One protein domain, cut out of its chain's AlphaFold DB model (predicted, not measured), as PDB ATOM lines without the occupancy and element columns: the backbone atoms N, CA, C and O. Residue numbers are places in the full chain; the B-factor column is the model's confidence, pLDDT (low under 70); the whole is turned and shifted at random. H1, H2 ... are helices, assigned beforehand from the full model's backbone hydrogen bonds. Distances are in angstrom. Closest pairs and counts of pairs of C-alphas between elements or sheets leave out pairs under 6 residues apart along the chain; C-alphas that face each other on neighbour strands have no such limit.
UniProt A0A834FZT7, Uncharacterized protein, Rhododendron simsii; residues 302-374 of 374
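What this domain is: This is residues 302 to 374 of the 374 residues of an uncharacterized protein of Rhododendron simsii (UniProt A0A834FZT7). A long helical hairpin, H3 and H4 side by side, is crossed on H3 by H1 at nearly a right angle, and the short H2 touches no helix. The turn of the hairpin, residues 347 to 356, makes one end of the length. The printed part has 73 residues with four named helices, H1 to H4 in that order along the chain, no named strand, and the class all helix. It is elongated, spanning 43 by 26 by 17 A, and only just loose, close to compact, with a radius of gyration of the C-alphas of 13.6 A.

How they stand to each other: Begin with H3, residues 325 to 346, the longest helix. H4, residues 357 to 371, forms a helical hairpin with it: they touch at a shallow tilt of 6 degrees, opposite ways, and their closest C-alphas, those of Lys 331 and Thr 371, are 5.4 A apart. H1, residues 303 to 312, touches H3 at residues 332 to 336 alone, about perpendicular at 81 degrees; the closest C-alphas, those of Arg 306 and Ile 332, are 6.6 A apart. H2, residues 315 to 319, is close to H1 but not clearly touching, with the C-alphas of Met 310 and Leu 318 closest at 7.9 A. H2 is apart from H3 and H4, and H1 is apart from H4. In H1, H2 and H4 every O i to N i+4 pair is within hydrogen-bond range; in H3 it is 17 of 18.

Where its parts are: Find C-alpha 325 at (52.153, 53.809, 8.136); from there H3 runs 31.8 A to C-alpha 346. H4 runs 20.7 A from C-alpha 357 to C-alpha 371 at (42.343, 45.778, 2.776). H1 begins at C-alpha 303, (54.816, 41.383, 14.019), and spans 14.7 A; H2 spans 6.4 A.

The domain as a whole: Look to Ser 323 and Ser 350 for the two C-alphas farthest apart, 43.8 A. The printed part has no cut, and no link is long. Mean pLDDT of the printed part is 73.8, with residues 307 to 329 and 371 to 374 under 70.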
ATOM      1  N   ILE A 302      51.058  40.192  16.318       84.38
ATOM      2  CA  ILE A 302      52.252  39.382  16.063       84.38
ATOM      3  C   ILE A 302      52.983  39.921  14.826       84.38
ATOM      4  O   ILE A 302      52.586  39.706  13.678       84.38
ATOM      5  N   THR A 303      54.076  40.650  15.062       81.44
ATOM      6  CA  THR A 303      54.816  41.383  14.019       81.44
ATOM      7  C   THR A 303      55.348  40.472  12.915       81.44
ATOM      8  O   THR A 303      55.306  40.844  11.743       81.44
ATOM      9  N   LYS A 304      55.808  39.270  13.266       80.25
ATOM     10  CA  LYS A 304      56.361  38.311  12.306       80.25
ATOM     11  C   LYS A 304      55.307  37.691  11.388       80.25
ATOM     12  O   LYS A 304      55.495  37.702  10.175       80.25
ATOM     13  N   LEU A 305      54.157  37.274  11.921       75.69
ATOM     14  CA  LEU A 305      53.017  36.845  11.097       75.69
ATOM     15  C   LEU A 305      52.526  37.960  10.166       75.69
ATOM     16  O   LEU A 305      52.192  37.702   9.012       75.69
ATOM     17  N   ARG A 306      52.533  39.216  10.629       72.00
ATOM     18  CA  ARG A 306      52.218  40.365   9.767       72.00
ATOM     19  C   ARG A 306      53.213  40.528   8.621       72.00
ATOM     20  O   ARG A 306      52.793  40.802   7.501       72.00
ATOM     21  N   GLN A 307      54.509  40.381   8.895       66.06
ATOM     22  CA  GLN A 307      55.537  40.436   7.856       66.06
ATOM     23  C   GLN A 307      55.311  39.335   6.812       66.06
ATOM     24  O   GLN A 307      55.354  39.628   5.621       66.06
ATOM     25  N   LEU A 308      54.970  38.116   7.240       65.81
ATOM     26  CA  LEU A 308      54.664  37.017   6.323       65.81
ATOM     27  C   LEU A 308      53.493  37.354   5.389       65.81
ATOM     28  O   LEU A 308      53.588  37.113   4.189       65.81
ATOM     29  N   VAL A 309      52.421  37.970   5.907       66.00
ATOM     30  CA  VAL A 309      51.292  38.442   5.078       66.00
ATOM     31  C   VAL A 309      51.754  39.443   4.015       66.00
ATOM     32  O   VAL A 309      51.258  39.401   2.894       66.00
ATOM     33  N   MET A 310      52.714  40.314   4.334       61.38
ATOM     34  CA  MET A 310      53.264  41.289   3.384       61.38
ATOM     35  C   MET A 310      54.187  40.654   2.340       61.38
ATOM     36  O   MET A 310      54.220  41.121   1.209       61.38
ATOM     37  N   GLU A 311      54.922  39.600   2.696       63.59
ATOM     38  CA  GLU A 311      55.815  38.888   1.772       63.59
ATOM     39  C   GLU A 311      55.051  38.033   0.752       63.59
ATOM     40  O   GLU A 311      55.491  37.899  -0.389       63.59
ATOM     41  N   ILE A 312      53.906  37.467   1.147       64.69
ATOM     42  CA  ILE A 312      53.061  36.648   0.260       64.69
ATOM     43  C   ILE A 312      52.014  37.466  -0.508       64.69
ATOM     44  O   ILE A 312      51.424  36.956  -1.463       64.69
ATOM     45  N   ALA A 313      51.736  38.701  -0.081       62.97
ATOM     46  CA  ALA A 313      50.804  39.582  -0.770       62.97
ATOM     47  C   ALA A 313      51.368  40.007  -2.132       62.97
ATOM     48  O   ALA A 313      52.557  40.281  -2.277       62.97
ATOM     49  N   ASP A 314      50.491  40.091  -3.134       64.56
ATOM     50  CA  ASP A 314      50.856  40.576  -4.463       64.56
ATOM     51  C   ASP A 314      51.466  41.995  -4.352       64.56
ATOM     52  O   ASP A 314      50.802  42.897  -3.825       64.56
ATOM     53  N   PRO A 315      52.699  42.229  -4.849       65.06
ATOM     54  CA  PRO A 315      53.357  43.533  -4.774       65.06
ATOM     55  C   PRO A 315      52.541  44.682  -5.382       65.06
ATOM     56  O   PRO A 315      52.670  45.825  -4.939       65.06
ATOM     57  N   SER A 316      51.682  44.396  -6.368       66.25
ATOM     58  CA  SER A 316      50.789  45.398  -6.965       66.25
ATOM     59  C   SER A 316      49.758  45.923  -5.959       66.25
ATOM     60  O   SER A 316      49.566  47.134  -5.872       66.25
ATOM     61  N   LEU A 317      49.202  45.054  -5.104       62.94
ATOM     62  CA  LEU A 317      48.270  45.435  -4.034       62.94
ATOM     63  C   LEU A 317      48.947  46.291  -2.955       62.94
ATOM     64  O   LEU A 317      48.317  47.160  -2.357       62.94
ATOM     65  N   LEU A 318      50.242  46.072  -2.714       62.28
ATOM     66  CA  LEU A 318      51.016  46.850  -1.744       62.28
ATOM     67  C   LEU A 318      51.332  48.264  -2.245       62.28
ATOM     68  O   LEU A 318      51.421  49.190  -1.441       62.28
ATOM     69  N   SER A 319      51.479  48.440  -3.562       61.59
ATOM     70  CA  SER A 319      51.759  49.741  -4.187       61.59
ATOM     71  C   SER A 319      50.567  50.709  -4.181       61.59
ATOM     72  O   SER A 319      50.762  51.917  -4.287       61.59
ATOM     73  N   GLU A 320      49.348  50.189  -4.002       62.16
ATOM     74  CA  GLU A 320      48.101  50.963  -3.899       62.16
ATOM     75  C   GLU A 320      47.851  51.502  -2.473       62.16
ATOM     76  O   GLU A 320      46.913  52.266  -2.236       62.16
ATOM     77  N   LEU A 321      48.685  51.134  -1.493       59.12
ATOM     78  CA  LEU A 321      48.509  51.563  -0.109       59.12
ATOM     79  C   LEU A 321      49.016  53.006   0.126       59.12
ATOM     80  O   LEU A 321      50.160  53.323  -0.200       59.12
ATOM     81  N   PRO A 322      48.215  53.892   0.758       56.72
ATOM     82  CA  PRO A 322      48.632  55.262   1.057       56.72
ATOM     83  C   PRO A 322      49.770  55.285   2.086       56.72
ATOM     84  O   PRO A 322      49.706  54.590   3.095       56.72
ATOM     85  N   SER A 323      50.773  56.144   1.876       54.66
ATOM     86  CA  SER A 323      52.059  56.221   2.604       54.66
ATOM     87  C   SER A 323      51.997  56.564   4.109       54.66
ATOM     88  O   SER A 323      53.013  56.922   4.705       54.66
ATOM     89  N   VAL A 324      50.824  56.486   4.744       53.50
ATOM     90  CA  VAL A 324      50.631  56.732   6.178       53.50
ATOM     91  C   VAL A 324      50.641  55.390   6.916       53.50
ATOM     92  O   VAL A 324      49.666  54.638   6.917       53.50
ATOM     93  N   ASN A 325      51.779  55.103   7.547       54.53
ATOM     94  CA  ASN A 325      52.153  53.809   8.136       54.53
ATOM     95  C   ASN A 325      51.178  53.246   9.198       54.53
ATOM     96  O   ASN A 325      51.177  52.043   9.451       54.53
ATOM     97  N   GLU A 326      50.335  54.074   9.826       54.75
ATOM     98  CA  GLU A 326      49.414  53.614  10.879       54.75
ATOM     99  C   GLU A 326      48.172  52.886  10.334       54.75
ATOM    100  O   GLU A 326      47.770  51.866  10.896       54.75
ATOM    101  N   ASN A 327      47.604  53.326   9.203       63.97
ATOM    102  CA  ASN A 327      46.391  52.711   8.640       63.97
ATOM    103  C   ASN A 327      46.696  51.372   7.942       63.97
ATOM    104  O   ASN A 327      45.931  50.415   8.045       63.97
ATOM    105  N   ILE A 328      47.858  51.269   7.287       67.12
ATOM    106  CA  ILE A 328      48.321  50.024   6.655       67.12
ATOM    107  C   ILE A 328      48.447  48.914   7.700       67.12
ATOM    108  O   ILE A 328      47.955  47.805   7.499       67.12
ATOM    109  N   ASN A 329      49.048  49.227   8.848       67.44
ATOM    110  CA  ASN A 329      49.214  48.257   9.920       67.44
ATOM    111  C   ASN A 329      47.871  47.759  10.458       67.44
ATOM    112  O   ASN A 329      47.725  46.553  10.636       67.44
ATOM    113  N   GLY A 330      46.882  48.641  10.648       73.00
ATOM    114  CA  GLY A 330      45.519  48.242  11.020       73.00
ATOM    115  C   GLY A 330      44.875  47.306   9.991       73.00
ATOM    116  O   GLY A 330      44.372  46.242  10.347       73.00
ATOM    117  N   LYS A 331      44.981  47.629   8.698       74.44
ATOM    118  CA  LYS A 331      44.430  46.793   7.619       74.44
ATOM    119  C   LYS A 331      45.101  45.420   7.501       74.44
ATOM    120  O   LYS A 331      44.418  44.435   7.225       74.44
ATOM    121  N   ILE A 332      46.415  45.330   7.731       74.00
ATOM    122  CA  ILE A 332      47.141  44.047   7.755       74.00
ATOM    123  C   ILE A 332      46.685  43.197   8.945       74.00
ATOM    124  O   ILE A 332      46.520  41.989   8.784       74.00
ATOM    125  N   LYS A 333      46.438  43.807  10.116       75.75
ATOM    126  CA  LYS A 333      45.878  43.094  11.279       75.75
ATOM    127  C   LYS A 333      44.537  42.460  10.936       75.75
ATOM    128  O   LYS A 333      44.370  41.260  11.125       75.75
ATOM    129  N   GLU A 334      43.618  43.251  10.384       76.94
ATOM    130  CA  GLU A 334      42.304  42.758   9.968       76.94
ATOM    131  C   GLU A 334      42.410  41.648   8.912       76.94
ATOM    132  O   GLU A 334      41.709  40.643   9.009       76.94
ATOM    133  N   CYS A 335      43.310  41.797   7.932       79.75
ATOM    134  CA  CYS A 335      43.561  40.783   6.906       79.75
ATOM    135  C   CYS A 335      44.051  39.464   7.519       79.75
ATOM    136  O   CYS A 335      43.493  38.406   7.229       79.75
ATOM    137  N   LEU A 336      45.045  39.526   8.413       78.56
ATOM    138  CA  LEU A 336      45.592  38.353   9.095       78.56
ATOM    139  C   LEU A 336      44.520  37.632   9.921       78.56
ATOM    140  O   LEU A 336      44.373  36.416   9.802       78.56
ATOM    141  N   VAL A 337      43.744  38.375  10.718       79.12
ATOM    142  CA  VAL A 337      42.649  37.816  11.529       79.12
ATOM    143  C   VAL A 337      41.616  37.134  10.630       79.12
ATOM    144  O   VAL A 337      41.207  36.005  10.903       79.12
ATOM    145  N   ALA A 338      41.235  37.770   9.522       80.88
ATOM    146  CA  ALA A 338      40.223  37.242   8.617       80.88
ATOM    147  C   ALA A 338      40.698  35.995   7.844       80.88
ATOM    148  O   ALA A 338      39.965  35.010   7.765       80.88
ATOM    149  N   VAL A 339      41.942  35.978   7.347       82.00
ATOM    150  CA  VAL A 339      42.534  34.795   6.689       82.00
ATOM    151  C   VAL A 339      42.646  33.621   7.661       82.00
ATOM    152  O   VAL A 339      42.306  32.493   7.303       82.00
ATOM    153  N   LEU A 340      43.065  33.872   8.904       79.19
ATOM    154  CA  LEU A 340      43.108  32.832   9.932       79.19
ATOM    155  C   LEU A 340      41.712  32.340  10.309       79.19
ATOM    156  O   LEU A 340      41.537  31.141  10.499       79.19
ATOM    157  N   THR A 341      40.716  33.227  10.352       81.00
ATOM    158  CA  THR A 341      39.314  32.858  10.606       81.00
ATOM    159  C   THR A 341      38.818  31.888   9.541       81.00
ATOM    160  O   THR A 341      38.321  30.814   9.872       81.00
ATOM    161  N   ILE A 342      39.052  32.205   8.264       83.50
ATOM    162  CA  ILE A 342      38.742  31.305   7.147       83.50
ATOM    163  C   ILE A 342      39.486  29.977   7.307       83.50
ATOM    164  O   ILE A 342      38.874  28.916   7.186       83.50
ATOM    165  N   GLY A 343      40.789  30.015   7.609       79.12
ATOM    166  CA  GLY A 343      41.608  28.817   7.800       79.12
ATOM    167  C   GLY A 343      41.076  27.901   8.904       79.12
ATOM    168  O   GLY A 343      40.951  26.693   8.687       79.12
ATOM    169  N   VAL A 344      40.701  28.466  10.054       76.69
ATOM    170  CA  VAL A 344      40.087  27.735  11.173       76.69
ATOM    171  C   VAL A 344      38.746  27.135  10.748       76.69
ATOM    172  O   VAL A 344      38.553  25.929  10.905       76.69
ATOM    173  N   SER A 345      37.858  27.916  10.125       80.88
ATOM    174  CA  SER A 345      36.555  27.421   9.660       80.88
ATOM    175  C   SER A 345      36.669  26.347   8.571       80.88
ATOM    176  O   SER A 345      35.855  25.430   8.525       80.88
ATOM    177  N   CYS A 346      37.684  26.401   7.705       82.94
ATOM    178  CA  CYS A 346      37.941  25.360   6.700       82.94
ATOM    179  C   CYS A 346      38.516  24.072   7.311       82.94
ATOM    180  O   CYS A 346      38.424  23.003   6.705       82.94
ATOM    181  N   SER A 347      39.103  24.165   8.507       77.25
ATOM    182  CA  SER A 347      39.812  23.074   9.183       77.25
ATOM    183  C   SER A 347      38.928  22.245  10.123       77.25
ATOM    184  O   SER A 347      39.448  21.398  10.848       77.25
ATOM    185  N   MET A 348      37.607  22.470  10.122       76.12
ATOM    186  CA  MET A 348      36.659  21.743  10.975       76.12
ATOM    187  C   MET A 348      36.614  20.247  10.642       76.12
ATOM    188  O   MET A 348      36.712  19.831   9.481       76.12
ATOM    189  N   LYS A 349      36.433  19.409  11.670       70.56
ATOM    190  CA  LYS A 349      36.466  17.947  11.514       70.56
ATOM    191  C   LYS A 349      35.315  17.427  10.650       70.56
ATOM    192  O   LYS A 349      35.531  16.562   9.800       70.56
ATOM    193  N   SER A 350      34.105  17.948  10.851       74.94
ATOM    194  CA  SER A 350      32.928  17.560  10.076       74.94
ATOM    195  C   SER A 350      32.828  18.367   8.777       74.94
ATOM    196  O   SER A 350      32.880  19.594   8.838       74.94
ATOM    197  N   PRO A 351      32.618  17.737   7.602       80.62
ATOM    198  CA  PRO A 351      32.440  18.465   6.345       80.62
ATOM    199  C   PRO A 351      31.304  19.492   6.369       80.62
ATOM    200  O   PRO A 351      31.414  20.515   5.709       80.62
ATOM    201  N   VAL A 352      30.236  19.240   7.137       84.19
ATOM    202  CA  VAL A 352      29.086  20.157   7.248       84.19
ATOM    203  C   VAL A 352      29.347  21.362   8.156       84.19
ATOM    204  O   VAL A 352      28.606  22.333   8.095       84.19
ATOM    205  N   GLU A 353      30.381  21.301   8.997       79.38
ATOM    206  CA  GLU A 353      30.809  22.416   9.853       79.38
ATOM    207  C   GLU A 353      31.859  23.295   9.161       79.38
ATOM    208  O   GLU A 353      32.180  24.374   9.655       79.38
ATOM    209  N   ARG A 354      32.417  22.836   8.031       84.75
ATOM    210  CA  ARG A 354      33.378  23.618   7.255       84.75
ATOM    211  C   ARG A 354      32.666  24.739   6.517       84.75
ATOM    212  O   ARG A 354      31.573  24.548   5.992       84.75
ATOM    213  N   MET A 355      33.329  25.887   6.422       87.00
ATOM    214  CA  MET A 355      32.886  26.977   5.551       87.00
ATOM    215  C   MET A 355      32.765  26.477   4.098       87.00
ATOM    216  O   MET A 355      33.680  25.817   3.598       87.00
ATOM    217  N   ASP A 356      31.645  26.769   3.421       87.62
ATOM    218  CA  ASP A 356      31.454  26.419   2.005       87.62
ATOM    219  C   ASP A 356      32.510  27.148   1.165       87.62
ATOM    220  O   ASP A 356      32.803  28.323   1.388       87.62
ATOM    221  N   MET A 357      33.094  26.471   0.175       87.38
ATOM    222  CA  MET A 357      34.145  27.065  -0.659       87.38
ATOM    223  C   MET A 357      33.690  28.335  -1.394       87.38
ATOM    224  O   MET A 357      34.520  29.195  -1.689       87.38
ATOM    225  N   ARG A 358      32.393  28.494  -1.687       87.56
ATOM    226  CA  ARG A 358      31.848  29.740  -2.250       87.56
ATOM    227  C   ARG A 358      31.914  30.881  -1.242       87.56
ATOM    228  O   ARG A 358      32.300  31.982  -1.627       87.56
ATOM    229  N   ASP A 359      31.611  30.605   0.022       87.75
ATOM    230  CA  ASP A 359      31.705  31.581   1.110       87.75
ATOM    231  C   ASP A 359      33.168  31.935   1.388       87.75
ATOM    232  O   ASP A 359      33.495  33.109   1.538       87.75
ATOM    233  N   VAL A 360      34.073  30.950   1.331       86.12
ATOM    234  CA  VAL A 360      35.527  31.176   1.402       86.12
ATOM    235  C   VAL A 360      35.980  32.152   0.316       86.12
ATOM    236  O   VAL A 360      36.655  33.139   0.605       86.12
ATOM    237  N   VAL A 361      35.605  31.909  -0.944       84.19
ATOM    238  CA  VAL A 361      35.991  32.773  -2.072       84.19
ATOM    239  C   VAL A 361      35.371  34.168  -1.946       84.19
ATOM    240  O   VAL A 361      36.048  35.164  -2.229       84.19
ATOM    241  N   ALA A 362      34.112  34.257  -1.513       85.62
ATOM    242  CA  ALA A 362      33.432  35.528  -1.281       85.62
ATOM    243  C   ALA A 362      34.125  36.336  -0.175       85.62
ATOM    244  O   ALA A 362      34.404  37.522  -0.364       85.62
ATOM    245  N   GLU A 363      34.478  35.689   0.933       85.25
ATOM    246  CA  GLU A 363      35.102  36.343   2.078       85.25
ATOM    247  C   GLU A 363      36.547  36.755   1.779       85.25
ATOM    248  O   GLU A 363      36.916  37.901   2.036       85.25
ATOM    249  N   LEU A 364      37.340  35.905   1.113       83.88
ATOM    250  CA  LEU A 364      38.668  36.285   0.606       83.88
ATOM    251  C   LEU A 364      38.594  37.488  -0.345       83.88
ATOM    252  O   LEU A 364      39.418  38.402  -0.269       83.88
ATOM    253  N   SER A 365      37.582  37.526  -1.219       82.62
ATOM    254  CA  SER A 365      37.368  38.656  -2.131       82.62
ATOM    255  C   SER A 365      36.997  39.933  -1.375       82.62
ATOM    256  O   SER A 365      37.525  41.003  -1.691       82.62
ATOM    257  N   ARG A 366      36.140  39.821  -0.351       84.62
ATOM    258  CA  ARG A 366      35.738  40.929   0.526       84.62
ATOM    259  C   ARG A 366      36.936  41.493   1.287       84.62
ATOM    260  O   ARG A 366      37.144  42.709   1.261       84.62
ATOM    261  N   ILE A 367      37.752  40.624   1.890       81.81
ATOM    262  CA  ILE A 367      39.000  40.989   2.576       81.81
ATOM    263  C   ILE A 367      39.908  41.745   1.610       81.81
ATOM    264  O   ILE A 367      40.292  42.872   1.907       81.81
ATOM    265  N   ARG A 368      40.154  41.199   0.409       77.00
ATOM    266  CA  ARG A 368      40.978  41.863  -0.611       77.00
ATOM    267  C   ARG A 368      40.489  43.283  -0.898       77.00
ATOM    268  O   ARG A 368      41.290  44.205  -0.850       77.00
ATOM    269  N   THR A 369      39.192  43.474  -1.149       77.75
ATOM    270  CA  THR A 369      38.636  44.808  -1.454       77.75
ATOM    271  C   THR A 369      38.672  45.781  -0.275       77.75
ATOM    272  O   THR A 369      38.820  46.982  -0.481       77.75
ATOM    273  N   LYS A 370      38.541  45.284   0.960       75.62
ATOM    274  CA  LYS A 370      38.564  46.111   2.174       75.62
ATOM    275  C   LYS A 370      39.994  46.531   2.533       75.62
ATOM    276  O   LYS A 370      40.245  47.686   2.883       75.62
ATOM    277  N   THR A 371      40.929  45.589   2.442       67.88
ATOM    278  CA  THR A 371      42.343  45.778   2.776       67.88
ATOM    279  C   THR A 371      43.065  46.579   1.686       67.88
ATOM    280  O   THR A 371      43.812  47.501   2.012       67.88
ATOM    281  N   PHE A 372      42.763  46.318   0.412       68.56
ATOM    282  CA  PHE A 372      43.373  46.964  -0.757       68.56
ATOM    283  C   PHE A 372      42.283  47.537  -1.688       68.56
ATOM    284  O   PHE A 372      41.935  46.922  -2.701       68.56
ATOM    285  N   PRO A 373      41.650  48.665  -1.311       63.06
ATOM    286  CA  PRO A 373      40.710  49.354  -2.186       63.06
ATOM    287  C   PRO A 373      41.474  50.037  -3.329       63.06
ATOM    288  O   PRO A 373      42.463  50.716  -3.069       63.06
ATOM    289  N   ARG A 374      40.993  49.838  -4.561       56.47
ATOM    290  CA  ARG A 374      41.512  50.475  -5.784       56.47
ATOM    291  C   ARG A 374      41.401  51.993  -5.765       56.47
ATOM    292  O   ARG A 374      40.402  52.494  -5.192       56.47
TER     293      ARG A 374